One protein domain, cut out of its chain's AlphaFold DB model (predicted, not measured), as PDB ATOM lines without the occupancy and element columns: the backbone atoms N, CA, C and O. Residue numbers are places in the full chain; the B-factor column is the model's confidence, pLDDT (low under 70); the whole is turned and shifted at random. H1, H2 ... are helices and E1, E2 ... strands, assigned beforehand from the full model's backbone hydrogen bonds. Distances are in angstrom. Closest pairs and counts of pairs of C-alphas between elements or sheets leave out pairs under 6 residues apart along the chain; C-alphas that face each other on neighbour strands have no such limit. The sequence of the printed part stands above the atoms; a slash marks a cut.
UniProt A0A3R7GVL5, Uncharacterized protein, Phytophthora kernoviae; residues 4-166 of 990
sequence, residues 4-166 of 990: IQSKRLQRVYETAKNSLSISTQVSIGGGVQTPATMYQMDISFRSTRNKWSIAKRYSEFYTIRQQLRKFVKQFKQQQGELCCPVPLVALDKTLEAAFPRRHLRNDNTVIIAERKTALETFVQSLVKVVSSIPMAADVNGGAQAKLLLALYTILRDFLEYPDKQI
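What this domain is: This is residues 4 to 166 of the 990 residues of an uncharacterized protein of Phytophthora kernoviae (UniProt A0A3R7GVL5). A strongly twisted three-stranded sheet has the long helix H4 slanting over one face; H3 lies side by side with H4, and a second side-by-side pair, H2 and H5, packs on them at a slant. Residues 4 to 11 of H1 stick out. The printed part has 163 residues, its named elements running H1 E1 E2 E3 H2 H3 H4 H5 H6, six helices and three strands, with the antiparallel sheet in the order E1 - E2 - E3. It is mixed in class and compact, with a radius of gyration of the C-alphas of 17.4 A and spans of 56 by 39 by 24 A.

How they stand to each other: Start with E1, residues 21 to 29, E2, residues 36 to 44, and E3, residues 51 to 57: a meander, each strand the antiparallel neighbour of the one before. Within hydrogen-bond range you find N 25 and O 40, 2.8 A, and N 41 and O 54, 2.8 A. H4, residues 109 to 130, makes two layers with the sheet, helix on one face, at a height over the sheet of 8.8 A; C-alphas Thr 24 and Lys 116 are the closest of E1 and H4, 7.0 A. H3, residues 86 to 96, touches H4, closest C-alphas Pro 87 and Val 129, 5.5 A, in a helical hairpin. H2, residues 58 to 79, touches H5, residues 143 to 159, closest C-alphas Ile 64 and Phe 158, 7.5 A, at a shallow tilt of 5 degrees, opposite ways. H1, residues 4 to 19, touches no helix, nor does H6, residues 163 to 166. Every O i to N i+4 pair is within hydrogen-bond range in H1, H2, H3 and H4, and 12 of 13 in H5; H6 is too short for one.

Where its parts are: Find C-alpha 4, where H1 begins, at (-11.730, -7.831, -13.510), and C-alpha 166, where H6 ends, at (8.299, -14.543, -3.039). From first to last C-alpha H2 measures 32.1 A, H4 31.0 A and E2 26.0 A.

The domain as a whole: The printed part has no cut; the links H3 to H4 and H4 to H5 are long. Look for pLDDT under 70 at, among others, residues 29 to 35 and 134 to 143.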
ATOM      1  N   ILE A   4     -12.535  -7.411 -12.349       68.12
ATOM      2  CA  ILE A   4     -11.730  -7.831 -13.510       68.12
ATOM      3  C   ILE A   4     -10.270  -8.059 -13.098       68.12
ATOM      4  O   ILE A   4      -9.731  -9.130 -13.362       68.12
ATOM      5  N   GLN A   5      -9.656  -7.120 -12.365       66.44
ATOM      6  CA  GLN A   5      -8.323  -7.304 -11.771       66.44
ATOM      7  C   GLN A   5      -8.282  -8.530 -10.849       66.44
ATOM      8  O   GLN A   5      -7.333  -9.307 -10.900       66.44
ATOM      9  N   SER A   6      -9.337  -8.756 -10.061       66.19
ATOM     10  CA  SER A   6      -9.454  -9.924  -9.182       66.19
ATOM     11  C   SER A   6      -9.523 -11.227  -9.987       66.19
ATOM     12  O   SER A   6      -8.827 -12.181  -9.655       66.19
ATOM     13  N   LYS A   7     -10.285 -11.262 -11.091       73.81
ATOM     14  CA  LYS A   7     -10.362 -12.401 -12.029       73.81
ATOM     15  C   LYS A   7      -9.064 -12.618 -12.814       73.81
ATOM     16  O   LYS A   7      -8.715 -13.764 -13.086       73.81
ATOM     17  N   ARG A   8      -8.333 -11.557 -13.179       75.88
ATOM     18  CA  ARG A   8      -6.980 -11.632 -13.770       75.88
ATOM     19  C   ARG A   8      -5.996 -12.251 -12.790       75.88
ATOM     20  O   ARG A   8      -5.381 -13.271 -13.090       75.88
ATOM     21  N   LEU A   9      -5.918 -11.681 -11.592       71.50
ATOM     22  CA  LEU A   9      -5.029 -12.136 -10.535       71.50
ATOM     23  C   LEU A   9      -5.366 -13.572 -10.103       71.50
ATOM     24  O   LEU A   9      -4.462 -14.387  -9.950       71.50
ATOM     25  N   GLN A  10      -6.654 -13.921  -9.994       73.31
ATOM     26  CA  GLN A  10      -7.110 -15.288  -9.733       73.31
ATOM     27  C   GLN A  10      -6.725 -16.250 -10.863       73.31
ATOM     28  O   GLN A  10      -6.173 -17.303 -10.556       73.31
ATOM     29  N   ARG A  11      -6.933 -15.904 -12.145       74.88
ATOM     30  CA  ARG A  11      -6.474 -16.733 -13.280       74.88
ATOM     31  C   ARG A  11      -4.965 -16.979 -13.216       74.88
ATOM     32  O   ARG A  11      -4.538 -18.125 -13.298       74.88
ATOM     33  N   VAL A  12      -4.161 -15.940 -12.992       72.12
ATOM     34  CA  VAL A  12      -2.694 -16.060 -12.883       72.12
ATOM     35  C   VAL A  12      -2.284 -16.906 -11.668       72.12
ATOM     36  O   VAL A  12      -1.439 -17.795 -11.799       72.12
ATOM     37  N   TYR A  13      -2.921 -16.715 -10.508       71.12
ATOM     38  CA  TYR A  13      -2.710 -17.551  -9.321       71.12
ATOM     39  C   TYR A  13      -3.093 -19.016  -9.551       71.12
ATOM     40  O   TYR A  13      -2.361 -19.910  -9.129       71.12
ATOM     41  N   GLU A  14      -4.232 -19.289 -10.185       73.38
ATOM     42  CA  GLU A  14      -4.715 -20.646 -10.436       73.38
ATOM     43  C   GLU A  14      -3.847 -21.359 -11.474       73.38
ATOM     44  O   GLU A  14      -3.438 -22.494 -11.233       73.38
ATOM     45  N   THR A  15      -3.444 -20.678 -12.550       72.94
ATOM     46  CA  THR A  15      -2.452 -21.179 -13.511       72.94
ATOM     47  C   THR A  15      -1.121 -21.490 -12.824       72.94
ATOM     48  O   THR A  15      -0.617 -22.608 -12.950       72.94
ATOM     49  N   ALA A  16      -0.582 -20.585 -11.998       69.56
ATOM     50  CA  ALA A  16       0.650 -20.836 -11.244       69.56
ATOM     51  C   ALA A  16       0.519 -22.035 -10.281       69.56
ATOM     52  O   ALA A  16       1.369 -22.930 -10.276       69.56
ATOM     53  N   LYS A  17      -0.584 -22.110  -9.528       70.69
ATOM     54  CA  LYS A  17      -0.935 -23.184  -8.579       70.69
ATOM     55  C   LYS A  17      -1.147 -24.547  -9.247       70.69
ATOM     56  O   LYS A  17      -0.874 -25.577  -8.624       70.69
ATOM     57  N   ASN A  18      -1.611 -24.555 -10.496       74.38
ATOM     58  CA  ASN A  18      -1.759 -25.745 -11.336       74.38
ATOM     59  C   ASN A  18      -0.452 -26.106 -12.073       74.38
ATOM     60  O   ASN A  18      -0.257 -27.262 -12.442       74.38
ATOM     61  N   SER A  19       0.478 -25.156 -12.229       77.88
ATOM     62  CA  SER A  19       1.813 -25.395 -12.799       77.88
ATOM     63  C   SER A  19       2.749 -26.185 -11.868       77.88
ATOM     64  O   SER A  19       3.713 -26.787 -12.355       77.88
ATOM     65  N   LEU A  20       2.452 -26.188 -10.555       83.88
ATOM     66  CA  LEU A  20       3.219 -26.845  -9.492       83.88
ATOM     67  C   LEU A  20       3.428 -28.337  -9.772       83.88
ATOM     68  O   LEU A  20       2.476 -29.096  -9.953       83.88
ATOM     69  N   SER A  21       4.682 -28.772  -9.697       86.50
ATOM     70  CA  SER A  21       5.072 -30.180  -9.734       86.50
ATOM     71  C   SER A  21       5.991 -30.521  -8.560       86.50
ATOM     72  O   SER A  21       6.780 -29.686  -8.118       86.50
ATOM     73  N   ILE A  22       5.863 -31.749  -8.049       89.00
ATOM     74  CA  ILE A  22       6.755 -32.323  -7.037       89.00
ATOM     75  C   ILE A  22       7.126 -33.741  -7.467       89.00
ATOM     76  O   ILE A  22       6.238 -34.518  -7.822       89.00
ATOM     77  N   SER A  23       8.411 -34.087  -7.400       87.69
ATOM     78  CA  SER A  23       8.909 -35.446  -7.635       87.69
ATOM     79  C   SER A  23       9.742 -35.936  -6.452       87.69
ATOM     80  O   SER A  23      10.796 -35.370  -6.166       87.69
ATOM     81  N   THR A  24       9.298 -37.006  -5.778       90.56
ATOM     82  CA  THR A  24      10.049 -37.579  -4.645       90.56
ATOM     83  C   THR A  24      10.971 -38.716  -5.055       90.56
ATOM     84  O   THR A  24      10.529 -39.739  -5.592       90.56
ATOM     85  N   GLN A  25      12.235 -38.590  -4.680       89.44
ATOM     86  CA  GLN A  25      13.225 -39.656  -4.643       89.44
ATOM     87  C   GLN A  25      13.321 -40.182  -3.202       89.44
ATOM     88  O   GLN A  25      13.203 -39.421  -2.240       89.44
ATOM     89  N   VAL A  26      13.497 -41.494  -3.028       88.06
ATOM     90  CA  VAL A  26      13.613 -42.112  -1.697       88.06
ATOM     91  C   VAL A  26      14.968 -42.786  -1.580       88.06
ATOM     92  O   VAL A  26      15.322 -43.617  -2.413       88.06
ATOM     93  N   SER A  27      15.704 -42.445  -0.527       83.56
ATOM     94  CA  SER A  27      17.021 -43.001  -0.227       83.56
ATOM     95  C   SER A  27      17.068 -43.546   1.201       83.56
ATOM     96  O   SER A  27      16.289 -43.156   2.075       83.56
ATOM     97  N   ILE A  28      17.978 -44.488   1.447       76.25
ATOM     98  CA  ILE A  28      18.274 -44.966   2.799       76.25
ATOM     99  C   ILE A  28      19.460 -44.145   3.307       76.25
ATOM    100  O   ILE A  28      20.599 -44.369   2.906       76.25
ATOM    101  N   GLY A  29      19.170 -43.160   4.153       59.44
ATOM    102  CA  GLY A  29      20.165 -42.330   4.817       59.44
ATOM    103  C   GLY A  29      20.664 -43.002   6.092       59.44
ATOM    104  O   GLY A  29      19.874 -43.334   6.976       59.44
ATOM    105  N   GLY A  30      21.977 -43.186   6.195       54.56
ATOM    106  CA  GLY A  30      22.634 -43.799   7.351       54.56
ATOM    107  C   GLY A  30      23.539 -44.960   6.949       54.56
ATOM    108  O   GLY A  30      23.176 -45.790   6.119       54.56
ATOM    109  N   GLY A  31      24.734 -45.007   7.541       56.16
ATOM    110  CA  GLY A  31      25.676 -46.107   7.340       56.16
ATOM    111  C   GLY A  31      25.175 -47.436   7.920       56.16
ATOM    112  O   GLY A  31      24.157 -47.491   8.609       56.16
ATOM    113  N   VAL A  32      25.957 -48.495   7.676       48.31
ATOM    114  CA  VAL A  32      25.661 -49.935   7.877       48.31
ATOM    115  C   VAL A  32      24.989 -50.317   9.214       48.31
ATOM    116  O   VAL A  32      24.375 -51.375   9.300       48.31
ATOM    117  N   GLN A  33      25.077 -49.484  10.252       52.34
ATOM    118  CA  GLN A  33      24.605 -49.790  11.607       52.34
ATOM    119  C   GLN A  33      23.231 -49.187  11.975       52.34
ATOM    120  O   GLN A  33      22.566 -49.743  12.846       52.34
ATOM    121  N   THR A  34      22.754 -48.115  11.321       58.97
ATOM    122  CA  THR A  34      21.409 -47.534  11.573       58.97
ATOM    123  C   THR A  34      20.793 -46.896  10.310       58.97
ATOM    124  O   THR A  34      20.864 -45.675  10.143       58.97
ATOM    125  N   PRO A  35      20.179 -47.683   9.408       66.38
ATOM    126  CA  PRO A  35      19.524 -47.161   8.206       66.38
ATOM    127  C   PRO A  35      18.178 -46.477   8.514       66.38
ATOM    128  O   PRO A  35      17.338 -47.042   9.216       66.38
ATOM    129  N   ALA A  36      17.934 -45.296   7.935       70.69
ATOM    130  CA  ALA A  36      16.665 -44.570   8.027       70.69
ATOM    131  C   ALA A  36      16.180 -44.079   6.651       70.69
ATOM    132  O   ALA A  36      16.965 -43.632   5.819       70.69
ATOM    133  N   THR A  37      14.870 -44.135   6.397       84.56
ATOM    134  CA  THR A  37      14.298 -43.715   5.108       84.56
ATOM    135  C   THR A  37      14.177 -42.193   5.013       84.56
ATOM    136  O   THR A  37      13.435 -41.569   5.780       84.56
ATOM    137  N   MET A  38      14.876 -41.616   4.036       88.81
ATOM    138  CA  MET A  38      14.834 -40.201   3.669       88.81
ATOM    139  C   MET A  38      13.991 -40.006   2.408       88.81
ATOM    140  O   MET A  38      14.082 -40.784   1.458       88.81
ATOM    141  N   TYR A  39      13.189 -38.944   2.397       90.62
ATOM    142  CA  TYR A  39      12.358 -38.537   1.269       90.62
ATOM    143  C   TYR A  39      12.903 -37.197   0.768       90.62
ATOM    144  O   TYR A  39      12.786 -36.186   1.465       90.62
ATOM    145  N   GLN A  40      13.539 -37.209  -0.404       92.06
ATOM    146  CA  GLN A  40      14.003 -36.010  -1.101       92.06
ATOM    147  C   GLN A  40      12.943 -35.610  -2.123       92.06
ATOM    148  O   GLN A  40      12.593 -36.414  -2.981       92.06
ATOM    149  N   MET A  41      12.419 -34.394  -2.024       93.69
ATOM    150  CA  MET A  41      11.346 -33.878  -2.867       93.69
ATOM    151  C   MET A  41      11.857 -32.676  -3.648       93.69
ATOM    152  O   MET A  41      12.171 -31.648  -3.052       93.69
ATOM    153  N   ASP A  42      11.914 -32.810  -4.969       91.31
ATOM    154  CA  ASP A  42      12.222 -31.707  -5.876       91.31
ATOM    155  C   ASP A  42      10.897 -31.002  -6.230       91.31
ATOM    156  O   ASP A  42       9.944 -31.661  -6.654       91.31
ATOM    157  N   ILE A  43      10.811 -29.688  -6.005       91.00
ATOM    158  CA  ILE A  43       9.602 -28.854  -6.107       91.00
ATOM    159  C   ILE A  43       9.836 -27.771  -7.166       91.00
ATOM    160  O   ILE A  43      10.866 -27.095  -7.154       91.00
ATOM    161  N   SER A  44       8.891 -27.571  -8.090       85.38
ATOM    162  CA  SER A  44       8.993 -26.487  -9.079       85.38
ATOM    163  C   SER A  44       7.649 -25.944  -9.557       85.38
ATOM    164  O   SER A  44       6.666 -26.681  -9.670       85.38
ATOM    165  N   PHE A  45       7.639 -24.652  -9.889       78.06
ATOM    166  CA  PHE A  45       6.549 -23.979 -10.595       78.06
ATOM    167  C   PHE A  45       6.969 -23.751 -12.048       78.06
ATOM    168  O   PHE A  45       8.035 -23.196 -12.315       78.06
ATOM    169  N   ARG A  46       6.135 -24.172 -13.005       69.69
ATOM    170  CA  ARG A  46       6.449 -24.001 -14.434       69.69
ATOM    171  C   ARG A  46       6.150 -22.596 -14.956       69.69
ATOM    172  O   ARG A  46       6.788 -22.210 -15.928       69.69
ATOM    173  N   SER A  47       5.273 -21.831 -14.297       64.56
ATOM    174  CA  SER A  47       5.052 -20.413 -14.615       64.56
ATOM    175  C   SER A  47       6.288 -19.569 -14.279       64.56
ATOM    176  O   SER A  47       6.986 -19.135 -15.187       64.56
ATOM    177  N   THR A  48       6.647 -19.443 -12.995       65.56
ATOM    178  CA  THR A  48       7.796 -18.628 -12.533       65.56
ATOM    179  C   THR A  48       9.171 -19.235 -12.844       65.56
ATOM    180  O   THR A  48      10.195 -18.655 -12.489       65.56
ATOM    181  N   ARG A  49       9.223 -20.424 -13.467       70.56
ATOM    182  CA  ARG A  49      10.435 -21.200 -13.820       70.56
ATOM    183  C   ARG A  49      11.350 -21.566 -12.632       70.56
ATOM    184  O   ARG A  49      12.413 -22.157 -12.834       70.56
ATOM    185  N   ASN A  50      10.931 -21.277 -11.399       74.50
ATOM    186  CA  ASN A  50      11.686 -21.526 -10.173       74.50
ATOM    187  C   ASN A  50      11.578 -22.985  -9.702       74.50
ATOM    188  O   ASN A  50      10.534 -23.635  -9.815       74.50
ATOM    189  N   LYS A  51      12.674 -23.488  -9.120       85.19
ATOM    190  CA  LYS A  51      12.805 -24.853  -8.588       85.19
ATOM    191  C   LYS A  51      13.689 -24.886  -7.339       85.19
ATOM    192  O   LYS A  51      14.694 -24.179  -7.286       85.19
ATOM    193  N   TRP A  52      13.337 -25.725  -6.372       90.50
ATOM    194  CA  TRP A  52      14.128 -26.010  -5.169       90.50
ATOM    195  C   TRP A  52      13.852 -27.438  -4.676       90.50
ATOM    196  O   TRP A  52      12.953 -28.100  -5.191       90.50
ATOM    197  N   SER A  53      14.617 -27.932  -3.703       90.69
ATOM    198  CA  SER A  53      14.486 -29.309  -3.208       90.69
ATOM    199  C   SER A  53      14.586 -29.361  -1.687       90.69
ATOM    200  O   SER A  53      15.389 -28.639  -1.106       90.69
ATOM    201  N   ILE A  54      13.826 -30.258  -1.051       93.12
ATOM    202  CA  ILE A  54      13.899 -30.539   0.393       93.12
ATOM    203  C   ILE A  54      14.199 -32.016   0.651       93.12
ATOM    204  O   ILE A  54      13.748 -32.877  -0.100       93.12
ATOM    205  N   ALA A  55      14.904 -32.340   1.738       91.00
ATOM    206  CA  ALA A  55      15.153 -33.725   2.152       91.00
ATOM    207  C   ALA A  55      14.835 -33.924   3.640       91.00
ATOM    208  O   ALA A  55      15.484 -33.331   4.500       91.00
ATOM    209  N   LYS A  56      13.829 -34.754   3.953       91.81
ATOM    210  CA  LYS A  56      13.319 -34.966   5.326       91.81
ATOM    211  C   LYS A  56      12.998 -36.445   5.589       91.81
ATOM    212  O   LYS A  56      12.691 -37.205   4.669       91.81
ATOM    213  N   ARG A  57      13.007 -36.866   6.857       89.81
ATOM    214  CA  ARG A  57      12.548 -38.203   7.313       89.81
ATOM    215  C   ARG A  57      11.117 -38.155   7.854       89.81
ATOM    216  O   ARG A  57      10.657 -37.125   8.339       89.81
ATOM    217  N   TYR A  58      10.419 -39.298   7.869       89.12
ATOM    218  CA  TYR A  58       9.019 -39.412   8.336       89.12
ATOM    219  C   TYR A  58       8.745 -38.730   9.698       89.12
ATOM    220  O   TYR A  58       7.694 -38.120   9.891       89.12
ATOM    221  N   SER A  59       9.686 -38.795  10.649       87.94
ATOM    222  CA  SER A  59       9.533 -38.166  11.969       87.94
ATOM    223  C   SER A  59       9.464 -36.635  11.928       87.94
ATOM    224  O   SER A  59       8.835 -36.045  12.803       87.94
ATOM    225  N   GLU A  60      10.065 -35.985  10.932       91.50
ATOM    226  CA  GLU A  60      10.004 -34.527  10.755       91.50
ATOM    227  C   GLU A  60       8.652 -34.109  10.180       91.50
ATOM    228  O   GLU A  60       7.984 -33.270  10.782       91.50
ATOM    229  N   PHE A  61       8.173 -34.788   9.129       92.31
ATOM    230  CA  PHE A  61       6.804 -34.627   8.614       92.31
ATOM    231  C   PHE A  61       5.740 -34.840   9.706       92.31
ATOM    232  O   PHE A  61       4.757 -34.105   9.791       92.31
ATOM    233  N   TYR A  62       5.942 -35.827  10.587       90.75
ATOM    234  CA  TYR A  62       5.065 -36.044  11.738       90.75
ATOM    235  C   TYR A  62       5.156 -34.902  12.767       90.75
ATOM    236  O   TYR A  62       4.135 -34.490  13.320       90.75
ATOM    237  N   THR A  63       6.356 -34.370  13.018       92.31
ATOM    238  CA  THR A  63       6.582 -33.294  13.998       92.31
ATOM    239  C   THR A  63       5.969 -31.972  13.535       92.31
ATOM    240  O   THR A  63       5.191 -31.387  14.291       92.31
ATOM    241  N   ILE A  64       6.207 -31.551  12.285       94.00
ATOM    242  CA  ILE A  64       5.607 -30.325  11.734       94.00
ATOM    243  C   ILE A  64       4.075 -30.418  11.717       94.00
ATOM    244  O   ILE A  64       3.395 -29.476  12.118       94.00
ATOM    245  N   ARG A  65       3.497 -31.585  11.390       91.88
ATOM    246  CA  ARG A  65       2.040 -31.789  11.447       91.88
ATOM    247  C   ARG A  65       1.477 -31.630  12.864       91.88
ATOM    248  O   ARG A  65       0.379 -31.099  13.025       91.88
ATOM    249  N   GLN A  66       2.204 -32.063  13.895       92.00
ATOM    250  CA  GLN A  66       1.790 -31.866  15.291       92.00
ATOM    251  C   GLN A  66       1.983 -30.415  15.762       92.00
ATOM    252  O   GLN A  66       1.166 -29.917  16.537       92.00
ATOM    253  N   GLN A  67       3.011 -29.715  15.279       92.31
ATOM    254  CA  GLN A  67       3.218 -28.284  15.526       92.31
ATOM    255  C   GLN A  67       2.094 -27.442  14.905       92.31
ATOM    256  O   GLN A  67       1.459 -26.662  15.610       92.31
ATOM    257  N   LEU A  68       1.761 -27.681  13.633       92.69
ATOM    258  CA  LEU A  68       0.661 -27.013  12.931       92.69
ATOM    259  C   LEU A  68      -0.706 -27.305  13.578       92.69
ATOM    260  O   LEU A  68      -1.520 -26.399  13.725       92.69
ATOM    261  N   ARG A  69      -0.951 -28.533  14.062       91.19
ATOM    262  CA  ARG A  69      -2.170 -28.862  14.833       91.19
ATOM    263  C   ARG A  69      -2.263 -28.119  16.169       91.19
ATOM    264  O   ARG A  69      -3.353 -27.690  16.544       91.19
ATOM    265  N   LYS A  70      -1.147 -27.944  16.889       90.31
ATOM    266  CA  LYS A  70      -1.108 -27.094  18.094       90.31
ATOM    267  C   LYS A  70      -1.403 -25.637  17.739       90.31
ATOM    268  O   LYS A  70      -2.238 -25.029  18.399       90.31
ATOM    269  N   PHE A  71      -0.790 -25.134  16.667       88.81
ATOM    270  CA  PHE A  71      -0.975 -23.772  16.177       88.81
ATOM    271  C   PHE A  71      -2.443 -23.473  15.823       88.81
ATOM    272  O   PHE A  71      -3.019 -22.532  16.360       88.81
ATOM    273  N   VAL A  72      -3.094 -24.310  15.004       88.31
ATOM    274  CA  VAL A  72      -4.516 -24.130  14.642       88.31
ATOM    275  C   VAL A  72      -5.426 -24.200  15.874       88.31
ATOM    276  O   VAL A  72      -6.363 -23.411  15.990       88.31
ATOM    277  N   LYS A  73      -5.132 -25.080  16.843       86.25
ATOM    278  CA  LYS A  73      -5.884 -25.124  18.106       86.25
ATOM    279  C   LYS A  73      -5.721 -23.833  18.918       86.25
ATOM    280  O   LYS A  73      -6.716 -23.320  19.419       86.25
ATOM    281  N   GLN A  74      -4.502 -23.302  19.024       83.44
ATOM    282  CA  GLN A  74      -4.233 -22.028  19.702       83.44
ATOM    283  C   GLN A  74      -4.931 -20.856  18.994       83.44
ATOM    284  O   GLN A  74      -5.518 -20.014  19.666       83.44
ATOM    285  N   PHE A  75      -4.954 -20.847  17.656       80.88
ATOM    286  CA  PHE A  75      -5.664 -19.841  16.863       80.88
ATOM    287  C   PHE A  75      -7.175 -19.841  17.150       80.88
ATOM    288  O   PHE A  75      -7.724 -18.815  17.553       80.88
ATOM    289  N   LYS A  76      -7.842 -21.005  17.038       82.81
ATOM    290  CA  LYS A  76      -9.284 -21.139  17.337       82.81
ATOM    291  C   LYS A  76      -9.617 -20.745  18.784       82.81
ATOM    292  O   LYS A  76     -10.665 -20.157  19.031       82.81
ATOM    293  N   GLN A  77      -8.710 -21.004  19.731       79.00
ATOM    294  CA  GLN A  77      -8.846 -20.583  21.132       79.00
ATOM    295  C   GLN A  77      -8.674 -19.069  21.362       79.00
ATOM    296  O   GLN A  77      -9.154 -18.574  22.376       79.00
ATOM    297  N   GLN A  78      -7.993 -18.343  20.468       71.38
ATOM    298  CA  GLN A  78      -7.695 -16.912  20.633       71.38
ATOM    299  C   GLN A  78      -8.648 -15.979  19.874       71.38
ATOM    300  O   GLN A  78      -8.781 -14.826  20.276       71.38
ATOM    301  N   GLN A  79      -9.293 -16.441  18.796       67.25
ATOM    302  CA  GLN A  79     -10.164 -15.593  17.955       67.25
ATOM    303  C   GLN A  79     -11.615 -16.088  17.815       67.25
ATOM    304  O   GLN A  79     -12.451 -15.372  17.267       67.25
ATOM    305  N   GLY A  80     -11.944 -17.276  18.334       61.75
ATOM    306  CA  GLY A  80     -13.260 -17.892  18.141       61.75
ATOM    307  C   GLY A  80     -13.433 -18.502  16.744       61.75
ATOM    308  O   GLY A  80     -12.617 -18.310  15.845       61.75
ATOM    309  N   GLU A  81     -14.487 -19.299  16.557       58.28
ATOM    310  CA  GLU A  81     -14.596 -20.180  15.380       58.28
ATOM    311  C   GLU A  81     -15.195 -19.537  14.115       58.28
ATOM    312  O   GLU A  81     -15.026 -20.088  13.030       58.28
ATOM    313  N   LEU A  82     -15.853 -18.374  14.211       53.41
ATOM    314  CA  LEU A  82     -16.662 -17.828  13.106       53.41
ATOM    315  C   LEU A  82     -15.889 -17.057  12.015       53.41
ATOM    316  O   LEU A  82     -16.477 -16.771  10.977       53.41
ATOM    317  N   CYS A  83     -14.606 -16.723  12.202       53.50
ATOM    318  CA  CYS A  83     -13.848 -15.889  11.250       53.50
ATOM    319  C   CYS A  83     -12.463 -16.474  10.901       53.50
ATOM    320  O   CYS A  83     -11.430 -15.829  11.060       53.50
ATOM    321  N   CYS A  84     -12.417 -17.734  10.454       66.25
ATOM    322  CA  CYS A  84     -11.161 -18.379  10.051       66.25
ATOM    323  C   CYS A  84     -10.682 -17.907   8.656       66.25
ATOM    324  O   CYS A  84     -11.402 -18.114   7.676       66.25
ATOM    325  N   PRO A  85      -9.453 -17.364   8.514       76.00
ATOM    326  CA  PRO A  85      -8.873 -17.006   7.216       76.00
ATOM    327  C   PRO A  85      -8.762 -18.188   6.242       76.00
ATOM    328  O   PRO A  85      -8.480 -19.315   6.652       76.00
ATOM    329  N   VAL A  86      -8.874 -17.922   4.936       79.56
ATOM    330  CA  VAL A  86      -8.797 -18.947   3.872       79.56
ATOM    331  C   VAL A  86      -7.553 -19.857   3.975       79.56
ATOM    332  O   VAL A  86      -7.733 -21.076   3.881       79.56
ATOM    333  N   PRO A  87      -6.325 -19.360   4.256       80.69
ATOM    334  CA  PRO A  87      -5.153 -20.226   4.426       80.69
ATOM    335  C   PRO A  87      -5.273 -21.176   5.622       80.69
ATOM    336  O   PRO A  87      -4.809 -22.312   5.561       80.69
ATOM    337  N   LEU A  88      -5.941 -20.747   6.698       82.12
ATOM    338  CA  LEU A  88      -6.192 -21.572   7.879       82.12
ATOM    339  C   LEU A  88      -7.288 -22.615   7.622       82.12
ATOM    340  O   LEU A  88      -7.138 -23.748   8.064       82.12
ATOM    341  N   VAL A  89      -8.321 -22.296   6.835       84.44
ATOM    342  CA  VAL A  89      -9.325 -23.281   6.379       84.44
ATOM    343  C   VAL A  89      -8.704 -24.328   5.440       84.44
ATOM    344  O   VAL A  89      -9.036 -25.513   5.520       84.44
ATOM    345  N   ALA A  90      -7.782 -23.922   4.564       84.62
ATOM    346  CA  ALA A  90      -7.020 -24.839   3.714       84.62
ATOM    347  C   ALA A  90      -6.041 -25.709   4.529       84.62
ATOM    348  O   ALA A  90      -5.902 -26.910   4.267       84.62
ATOM    349  N   LEU A  91      -5.409 -25.132   5.556       88.38
ATOM    350  CA  LEU A  91      -4.548 -25.856   6.486       88.38
ATOM    351  C   LEU A  91      -5.332 -26.874   7.320       88.38
ATOM    352  O   LEU A  91      -4.887 -28.011   7.416       88.38
ATOM    353  N   ASP A  92      -6.490 -26.517   7.882       87.12
ATOM    354  CA  ASP A  92      -7.289 -27.417   8.729       87.12
ATOM    355  C   ASP A  92      -7.681 -28.682   7.945       87.12
ATOM    356  O   ASP A  92      -7.341 -29.792   8.351       87.12
ATOM    357  N   LYS A  93      -8.199 -28.518   6.718       88.12
ATOM    358  CA  LYS A  93      -8.469 -29.623   5.774       88.12
ATOM    359  C   LYS A  93      -7.224 -30.477   5.482       88.12
ATOM    360  O   LYS A  93      -7.302 -31.705   5.424       88.12
ATOM    361  N   THR A  94      -6.054 -29.850   5.345       89.38
ATOM    362  CA  THR A  94      -4.760 -30.540   5.154       89.38
ATOM    363  C   THR A  94      -4.310 -31.297   6.415       89.38
ATOM    364  O   THR A  94      -3.659 -32.342   6.335       89.38
ATOM    365  N   LEU A  95      -4.670 -30.807   7.603       88.69
ATOM    366  CA  LEU A  95      -4.370 -31.434   8.888       88.69
ATOM    367  C   LEU A  95      -5.392 -32.508   9.280       88.69
ATOM    368  O   LEU A  95      -5.015 -33.403  10.039       88.69
ATOM    369  N   GLU A  96      -6.616 -32.481   8.762       86.94
ATOM    370  CA  GLU A  96      -7.628 -33.540   8.892       86.94
ATOM    371  C   GLU A  96      -7.364 -34.731   7.961       86.94
ATOM    372  O   GLU A  96      -7.599 -35.874   8.355       86.94
ATOM    373  N   ALA A  97      -6.808 -34.477   6.770       85.62
ATOM    374  CA  ALA A  97      -6.540 -35.480   5.739       85.62
ATOM    375  C   ALA A  97      -5.793 -36.740   6.236       85.62
ATOM    376  O   ALA A  97      -5.028 -36.727   7.211       85.62
ATOM    377  N   ALA A  98      -5.989 -37.856   5.528       81.06
ATOM    378  CA  ALA A  98      -5.280 -39.103   5.801       81.06
ATOM    379  C   ALA A  98      -3.755 -38.905   5.702       81.06
ATOM    380  O   ALA A  98      -3.252 -38.228   4.810       81.06
ATOM    381  N   PHE A  99      -3.016 -39.497   6.639       86.06
ATOM    382  CA  PHE A  99      -1.568 -39.332   6.773       86.06
ATOM    383  C   PHE A  99      -0.959 -40.669   7.211       86.06
ATOM    384  O   PHE A  99      -1.574 -41.348   8.046       86.06
ATOM    385  N   PRO A 100       0.218 -41.054   6.687       86.56
ATOM    386  CA  PRO A 100       0.771 -42.386   6.893       86.56
ATOM    387  C   PRO A 100       1.041 -42.663   8.371       86.56
ATOM    388  O   PRO A 100       1.415 -41.774   9.140       86.56
ATOM    389  N   ARG A 101       0.821 -43.910   8.794       80.88
ATOM    390  CA  ARG A 101       0.878 -44.279  10.216       80.88
ATOM    391  C   ARG A 101       2.327 -44.423  10.706       80.88
ATOM    392  O   ARG A 101       3.260 -44.716   9.953       80.88
ATOM    393  N   ARG A 102       2.532 -44.265  12.020       79.75
ATOM    394  CA  ARG A 102       3.798 -44.642  12.668       79.75
ATOM    395  C   ARG A 102       3.809 -46.157  12.871       79.75
ATOM    396  O   ARG A 102       3.065 -46.665  13.705       79.75
ATOM    397  N   HIS A 103       4.668 -46.861  12.142       77.19
ATOM    398  CA  HIS A 103       4.913 -48.286  12.362       77.19
ATOM    399  C   HIS A 103       5.952 -48.498  13.478       77.19
ATOM    400  O   HIS A 103       6.794 -47.638  13.736       77.19
ATOM    401  N   LEU A 104       5.872 -49.654  14.142       65.06
ATOM    402  CA  LEU A 104       6.789 -50.120  15.197       65.06
ATOM    403  C   LEU A 104       7.786 -51.168  14.656       65.06
ATOM    404  O   LEU A 104       8.233 -52.056  15.376       65.06
ATOM    405  N   ARG A 105       8.068 -51.107  13.353       69.19
ATOM    406  CA  ARG A 105       8.972 -51.982  12.594       69.19
ATOM    407  C   ARG A 105       9.682 -51.132  11.542       69.19
ATOM    408  O   ARG A 105       9.168 -50.070  11.191       69.19
ATOM    409  N   ASN A 106      10.817 -51.611  11.039       71.69
ATOM    410  CA  ASN A 106      11.554 -50.947   9.962       71.69
ATOM    411  C   ASN A 106      10.681 -50.818   8.701       71.69
ATOM    412  O   ASN A 106       9.883 -51.709   8.395       71.69
ATOM    413  N   ASP A 107      10.845 -49.709   7.983       77.19
ATOM    414  CA  ASP A 107      10.103 -49.406   6.760       77.19
ATOM    415  C   ASP A 107      10.388 -50.461   5.672       77.19
ATOM    416  O   ASP A 107      11.540 -50.749   5.351       77.19
ATOM    417  N   ASN A 108       9.329 -51.036   5.094       81.44
ATOM    418  CA  ASN A 108       9.405 -51.941   3.943       81.44
ATOM    419  C   ASN A 108       8.884 -51.247   2.671       81.44
ATOM    420  O   ASN A 108       8.316 -50.161   2.741       81.44
ATOM    421  N   THR A 109       9.043 -51.868   1.501       71.69
ATOM    422  CA  THR A 109       8.668 -51.264   0.207       71.69
ATOM    423  C   THR A 109       7.203 -50.816   0.124       71.69
ATOM    424  O   THR A 109       6.928 -49.777  -0.469       71.69
ATOM    425  N   VAL A 110       6.275 -51.537   0.763       82.75
ATOM    426  CA  VAL A 110       4.847 -51.172   0.818       82.75
ATOM    427  C   VAL A 110       4.628 -49.934   1.696       82.75
ATOM    428  O   VAL A 110       3.975 -48.988   1.264       82.75
ATOM    429  N   ILE A 111       5.234 -49.901   2.888       83.06
ATOM    430  CA  ILE A 111       5.208 -48.748   3.807       83.06
ATOM    431  C   ILE A 111       5.846 -47.513   3.156       83.06
ATOM    432  O   ILE A 111       5.342 -46.404   3.315       83.06
ATOM    433  N   ILE A 112       6.935 -47.693   2.405       82.38
ATOM    434  CA  ILE A 112       7.636 -46.612   1.698       82.38
ATOM    435  C   ILE A 112       6.787 -46.068   0.544       82.38
ATOM    436  O   ILE A 112       6.738 -44.853   0.362       82.38
ATOM    437  N   ALA A 113       6.087 -46.927  -0.203       84.00
ATOM    438  CA  ALA A 113       5.166 -46.498  -1.254       84.00
ATOM    439  C   ALA A 113       3.956 -45.733  -0.680       84.00
ATOM    440  O   ALA A 113       3.676 -44.624  -1.132       84.00
ATOM    441  N   GLU A 114       3.305 -46.269   0.366       86.50
ATOM    442  CA  GLU A 114       2.224 -45.589   1.105       86.50
ATOM    443  C   GLU A 114       2.688 -44.208   1.596       86.50
ATOM    444  O   GLU A 114       2.020 -43.193   1.375       86.50
ATOM    445  N   ARG A 115       3.869 -44.156   2.226       88.75
ATOM    446  CA  ARG A 115       4.456 -42.918   2.745       88.75
ATOM    447  C   ARG A 115       4.798 -41.929   1.649       88.75
ATOM    448  O   ARG A 115       4.433 -40.772   1.806       88.75
ATOM    449  N   LYS A 116       5.455 -42.345   0.562       87.38
ATOM    450  CA  LYS A 116       5.834 -41.443  -0.534       87.38
ATOM    451  C   LYS A 116       4.606 -40.694  -1.059       87.38
ATOM    452  O   LYS A 116       4.570 -39.475  -0.951       87.38
ATOM    453  N   THR A 117       3.580 -41.404  -1.529       87.38
ATOM    454  CA  THR A 117       2.406 -40.771  -2.156       87.38
ATOM    455  C   THR A 117       1.616 -39.896  -1.180       87.38
ATOM    456  O   THR A 117       1.143 -38.817  -1.547       87.38
ATOM    457  N   ALA A 118       1.494 -40.308   0.084       88.88
ATOM    458  CA  ALA A 118       0.775 -39.521   1.082       88.88
ATOM    459  C   ALA A 118       1.576 -38.297   1.575       88.88
ATOM    460  O   ALA A 118       0.984 -37.251   1.839       88.88
ATOM    461  N   LEU A 119       2.910 -38.386   1.659       91.75
ATOM    462  CA  LEU A 119       3.777 -37.249   1.988       91.75
ATOM    463  C   LEU A 119       3.911 -36.270   0.811       91.75
ATOM    464  O   LEU A 119       3.885 -35.067   1.044       91.75
ATOM    465  N   GLU A 120       3.960 -36.752  -0.436       90.69
ATOM    466  CA  GLU A 120       3.860 -35.917  -1.647       90.69
ATOM    467  C   GLU A 120       2.571 -35.094  -1.630       90.69
ATOM    468  O   GLU A 120       2.608 -33.870  -1.743       90.69
ATOM    469  N   THR A 121       1.434 -35.756  -1.401       89.50
ATOM    470  CA  THR A 121       0.121 -35.101  -1.299       89.50
ATOM    471  C   THR A 121       0.079 -34.081  -0.153       89.50
ATOM    472  O   THR A 121      -0.472 -32.993  -0.307       89.50
ATOM    473  N   PHE A 122       0.697 -34.393   0.992       91.75
ATOM    474  CA  PHE A 122       0.795 -33.478   2.131       91.75
ATOM    475  C   PHE A 122       1.636 -32.233   1.803       91.75
ATOM    476  O   PHE A 122       1.183 -31.119   2.056       91.75
ATOM    477  N   VAL A 123       2.815 -32.388   1.188       91.88
ATOM    478  CA  VAL A 123       3.686 -31.257   0.813       91.88
ATOM    479  C   VAL A 123       3.067 -30.409  -0.299       91.88
ATOM    480  O   VAL A 123       3.077 -29.186  -0.181       91.88
ATOM    481  N   GLN A 124       2.444 -31.013  -1.317       89.31
ATOM    482  CA  GLN A 124       1.684 -30.269  -2.332       89.31
ATOM    483  C   GLN A 124       0.587 -29.399  -1.701       89.31
ATOM    484  O   GLN A 124       0.392 -28.257  -2.119       89.31
ATOM    485  N   SER A 125      -0.112 -29.909  -0.684       89.19
ATOM    486  CA  SER A 125      -1.112 -29.136   0.058       89.19
ATOM    487  C   SER A 125      -0.486 -28.031   0.914       89.19
ATOM    488  O   SER A 125      -1.000 -26.917   0.907       89.19
ATOM    489  N   LEU A 126       0.645 -28.276   1.591       90.62
ATOM    490  CA  LEU A 126       1.336 -27.236   2.370       90.62
ATOM    491  C   LEU A 126       1.894 -26.105   1.491       90.62
ATOM    492  O   LEU A 126       1.733 -24.942   1.850       90.62
ATOM    493  N   VAL A 127       2.480 -26.408   0.326       87.94
ATOM    494  CA  VAL A 127       2.928 -25.385  -0.641       87.94
ATOM    495  C   VAL A 127       1.743 -24.526  -1.100       87.94
ATOM    496  O   VAL A 127       1.836 -23.302  -1.089       87.94
ATOM    497  N   LYS A 128       0.595 -25.152  -1.401       84.50
ATOM    498  CA  LYS A 128      -0.656 -24.458  -1.762       84.50
ATOM    499  C   LYS A 128      -1.269 -23.644  -0.612       84.50
ATOM    500  O   LYS A 128      -2.042 -22.729  -0.888       84.50
ATOM    501  N   VAL A 129      -0.949 -23.959   0.648       86.69
ATOM    502  CA  VAL A 129      -1.282 -23.114   1.807       86.69
ATOM    503  C   VAL A 129      -0.337 -21.913   1.868       86.69
ATOM    504  O   VAL A 129      -0.835 -20.793   1.941       86.69
ATOM    505  N   VAL A 130       0.985 -22.105   1.771       84.88
ATOM    506  CA  VAL A 130       1.970 -21.000   1.801       84.88
ATOM    507  C   VAL A 130       1.696 -19.973   0.708       84.88
ATOM    508  O   VAL A 130       1.552 -18.798   1.022       84.88
ATOM    509  N   SER A 131       1.509 -20.411  -0.541       76.00
ATOM    510  CA  SER A 131       1.211 -19.517  -1.672       76.00
ATOM    511  C   SER A 131      -0.181 -18.862  -1.604       76.00
ATOM    512  O   SER A 131      -0.554 -18.130  -2.517       76.00
ATOM    513  N   SER A 132      -0.982 -19.158  -0.572       75.88
ATOM    514  CA  SER A 132      -2.274 -18.508  -0.302       75.88
ATOM    515  C   SER A 132      -2.234 -17.525   0.872       75.88
ATOM    516  O   SER A 132      -3.204 -16.798   1.077       75.88
ATOM    517  N   ILE A 133      -1.142 -17.484   1.648       78.25
ATOM    518  CA  ILE A 133      -0.967 -16.497   2.718       78.25
ATOM    519  C   ILE A 133      -0.624 -15.144   2.070       78.25
ATOM    520  O   ILE A 133       0.338 -15.080   1.302       78.25
ATOM    521  N   PRO A 134      -1.361 -14.055   2.369       64.31
ATOM    522  CA  PRO A 134      -0.982 -12.721   1.918       64.31
ATOM    523  C   PRO A 134       0.384 -12.326   2.488       64.31
ATOM    524  O   PRO A 134       0.572 -12.297   3.706       64.31
ATOM    525  N   MET A 135       1.332 -12.014   1.604       58.84
ATOM    526  CA  MET A 135       2.564 -11.319   1.981       58.84
ATOM    527  C   MET A 135       2.244  -9.857   2.329       58.84
ATOM    528  O   MET A 135       1.196  -9.338   1.947       58.84
ATOM    529  N   ALA A 136       3.119  -9.213   3.101       51.72
ATOM    530  CA  ALA A 136       2.796  -7.989   3.833       51.72
ATOM    531  C   ALA A 136       2.604  -6.735   2.951       51.72
ATOM    532  O   ALA A 136       3.516  -5.928   2.796       51.72
ATOM    533  N   ALA A 137       1.377  -6.557   2.465       47.28
ATOM    534  CA  ALA A 137       0.764  -5.262   2.170       47.28
ATOM    535  C   ALA A 137      -0.621  -5.190   2.847       47.28
ATOM    536  O   ALA A 137      -0.849  -4.366   3.726       47.28
ATOM    537  N   ASP A 138      -1.498  -6.155   2.551       47.16
ATOM    538  CA  ASP A 138      -2.920  -6.142   2.939       47.16
ATOM    539  C   ASP A 138      -3.228  -6.609   4.383       47.16
ATOM    540  O   ASP A 138      -4.284  -7.198   4.635       47.16
ATOM    541  N   VAL A 139      -2.333  -6.405   5.361       46.09
ATOM    542  CA  VAL A 139      -2.627  -6.783   6.762       46.09
ATOM    543  C   VAL A 139      -2.173  -5.745   7.790       46.09
ATOM    544  O   VAL A 139      -1.043  -5.765   8.280       46.09
ATOM    545  N   ASN A 140      -3.121  -4.899   8.204       44.72
ATOM    546  CA  ASN A 140      -3.004  -4.045   9.390       44.72
ATOM    547  C   ASN A 140      -2.523  -4.850  10.616       44.72
ATOM    548  O   ASN A 140      -2.994  -5.963  10.868       44.72
ATOM    549  N   GLY A 141      -1.600  -4.273  11.397       53.06
ATOM    550  CA  GLY A 141      -0.710  -4.955  12.361       53.06
ATOM    551  C   GLY A 141      -1.323  -5.589  13.627       53.06
ATOM    552  O   GLY A 141      -0.646  -5.694  14.657       53.06
ATOM    553  N   GLY A 142      -2.586  -6.016  13.581       62.25
ATOM    554  CA  GLY A 142      -3.283  -6.707  14.665       62.25
ATOM    555  C   GLY A 142      -2.777  -8.132  14.939       62.25
ATOM    556  O   GLY A 142      -1.903  -8.671  14.256       62.25
ATOM    557  N   ALA A 143      -3.358  -8.785  15.951       65.00
ATOM    558  CA  ALA A 143      -2.961 -10.137  16.367       65.00
ATOM    559  C   ALA A 143      -3.074 -11.181  15.237       65.00
ATOM    560  O   ALA A 143      -2.228 -12.064  15.127       65.00
ATOM    561  N   GLN A 144      -4.072 -11.042  14.357       71.56
ATOM    562  CA  GLN A 144      -4.283 -11.922  13.204       71.56
ATOM    563  C   GLN A 144      -3.118 -11.871  12.201       71.56
ATOM    564  O   GLN A 144      -2.701 -12.918  11.712       71.56
ATOM    565  N   ALA A 145      -2.543 -10.686  11.953       70.75
ATOM    566  CA  ALA A 145      -1.361 -10.520  11.104       70.75
ATOM    567  C   ALA A 145      -0.154 -11.262  11.692       70.75
ATOM    568  O   ALA A 145       0.502 -12.047  11.014       70.75
ATOM    569  N   LYS A 146       0.086 -11.073  12.996       76.31
ATOM    570  CA  LYS A 146       1.188 -11.710  13.737       76.31
ATOM    571  C   LYS A 146       1.043 -13.236  13.772       76.31
ATOM    572  O   LYS A 146       2.040 -13.946  13.669       76.31
ATOM    573  N   LEU A 147      -0.189 -13.745  13.851       76.38
ATOM    574  CA  LEU A 147      -0.493 -15.174  13.758       76.38
ATOM    575  C   LEU A 147      -0.288 -15.719  12.334       76.38
ATOM    576  O   LEU A 147       0.366 -16.745  12.179       76.38
ATOM    577  N   LEU A 148      -0.775 -15.046  11.287       80.31
ATOM    578  CA  LEU A 148      -0.541 -15.484   9.903       80.31
ATOM    579  C   LEU A 148       0.950 -15.445   9.529       80.31
ATOM    580  O   LEU A 148       1.430 -16.377   8.888       80.31
ATOM    581  N   LEU A 149       1.702 -14.453  10.013       82.12
ATOM    582  CA  LEU A 149       3.158 -14.385   9.877       82.12
ATOM    583  C   LEU A 149       3.866 -15.533  10.621       82.12
ATOM    584  O   LEU A 149       4.789 -16.135  10.079       82.12
ATOM    585  N   ALA A 150       3.414 -15.887  11.828       83.94
ATOM    586  CA  ALA A 150       3.949 -17.028  12.578       83.94
ATOM    587  C   ALA A 150       3.610 -18.387  11.932       83.94
ATOM    588  O   ALA A 150       4.413 -19.315  11.991       83.94
ATOM    589  N   LEU A 151       2.449 -18.518  11.282       86.94
ATOM    590  CA  LEU A 151       2.141 -19.683  10.449       86.94
ATOM    591  C   LEU A 151       3.054 -19.731   9.217       86.94
ATOM    592  O   LEU A 151       3.582 -20.791   8.876       86.94
ATOM    593  N   TYR A 152       3.236 -18.583   8.563       86.81
ATOM    594  CA  TYR A 152       4.072 -18.445   7.382       86.81
ATOM    595  C   TYR A 152       5.523 -18.855   7.663       86.81
ATOM    596  O   TYR A 152       6.049 -19.688   6.929       86.81
ATOM    597  N   THR A 153       6.149 -18.376   8.747       86.69
ATOM    598  CA  THR A 153       7.521 -18.784   9.103       86.69
ATOM    599  C   THR A 153       7.613 -20.282   9.395       86.69
ATOM    600  O   THR A 153       8.457 -20.953   8.811       86.69
ATOM    601  N   ILE A 154       6.694 -20.850  10.188       90.06
ATOM    602  CA  ILE A 154       6.660 -22.298  10.480       90.06
ATOM    603  C   ILE A 154       6.606 -23.146   9.194       90.06
ATOM    604  O   ILE A 154       7.236 -24.202   9.127       90.06
ATOM    605  N   LEU A 155       5.859 -22.707   8.178       90.25
ATOM    606  CA  LEU A 155       5.762 -23.416   6.900       90.25
ATOM    607  C   LEU A 155       6.968 -23.154   5.982       90.25
ATOM    608  O   LEU A 155       7.498 -24.109   5.415       90.25
ATOM    609  N   ARG A 156       7.424 -21.900   5.864       88.06
ATOM    610  CA  ARG A 156       8.612 -21.496   5.091       88.06
ATOM    611  C   ARG A 156       9.850 -22.256   5.556       88.06
ATOM    612  O   ARG A 156      10.552 -22.828   4.729       88.06
ATOM    613  N   ASP A 157      10.074 -22.313   6.866       89.31
ATOM    614  CA  ASP A 157      11.262 -22.911   7.481       89.31
ATOM    615  C   ASP A 157      11.260 -24.451   7.362       89.31
ATOM    616  O   ASP A 157      12.317 -25.079   7.342       89.31
ATOM    617  N   PHE A 158      10.083 -25.082   7.239       93.06
ATOM    618  CA  PHE A 158       9.969 -26.521   6.967       93.06
ATOM    619  C   PHE A 158      10.113 -26.871   5.476       93.06
ATOM    620  O   PHE A 158      10.700 -27.904   5.143       93.06
ATOM    621  N   LEU A 159       9.552 -26.038   4.593       90.69
ATOM    622  CA  LEU A 159       9.550 -26.227   3.137       90.69
ATOM    623  C   LEU A 159      10.779 -25.630   2.436       90.69
ATOM    624  O   LEU A 159      10.889 -25.779   1.221       90.69
ATOM    625  N   GLU A 160      11.656 -24.943   3.174       89.00
ATOM    626  CA  GLU A 160      12.820 -24.202   2.661       89.00
ATOM    627  C   GLU A 160      12.428 -23.278   1.486       89.00
ATOM    628  O   GLU A 160      13.084 -23.237   0.447       89.00
ATOM    629  N   TYR A 161      11.291 -22.580   1.639       84.75
ATOM    630  CA  TYR A 161      10.646 -21.813   0.564       84.75
ATOM    631  C   TYR A 161      11.517 -20.607   0.149       84.75
ATOM    632  O   TYR A 161      11.744 -19.736   0.991       84.75
ATOM    633  N   PRO A 162      12.007 -20.516  -1.106       81.69
ATOM    634  CA  PRO A 162      13.019 -19.521  -1.472       81.69
ATOM    635  C   PRO A 162      12.485 -18.085  -1.538       81.69
ATOM    636  O   PRO A 162      11.482 -17.829  -2.205       81.69
ATOM    637  N   ASP A 163      13.226 -17.119  -0.987       74.44
ATOM    638  CA  ASP A 163      12.831 -15.699  -1.018       74.44
ATOM    639  C   ASP A 163      12.665 -15.149  -2.449       74.44
ATOM    640  O   ASP A 163      11.758 -14.365  -2.725       74.44
ATOM    641  N   LYS A 164      13.460 -15.647  -3.406       69.50
ATOM    642  CA  LYS A 164      13.345 -15.290  -4.835       69.50
ATOM    643  C   LYS A 164      11.995 -15.672  -5.455       69.50
ATOM    644  O   LYS A 164      11.524 -14.989  -6.361       69.50
ATOM    645  N   GLN A 165      11.354 -16.739  -4.967       73.81
ATOM    646  CA  GLN A 165      10.000 -17.094  -5.401       73.81
ATOM    647  C   GLN A 165       8.998 -16.046  -4.896       73.81
ATOM    648  O   GLN A 165       8.169 -15.593  -5.680       73.81
ATOM    649  N   ILE A 166       9.133 -15.597  -3.640       71.56
ATOM    650  CA  ILE A 166       8.299 -14.543  -3.039       71.56
ATOM    651  C   ILE A 166       8.393 -13.245  -3.853       71.56
ATOM    652  O   ILE A 166       7.365 -12.663  -4.199       71.56
TER     653      ILE A 166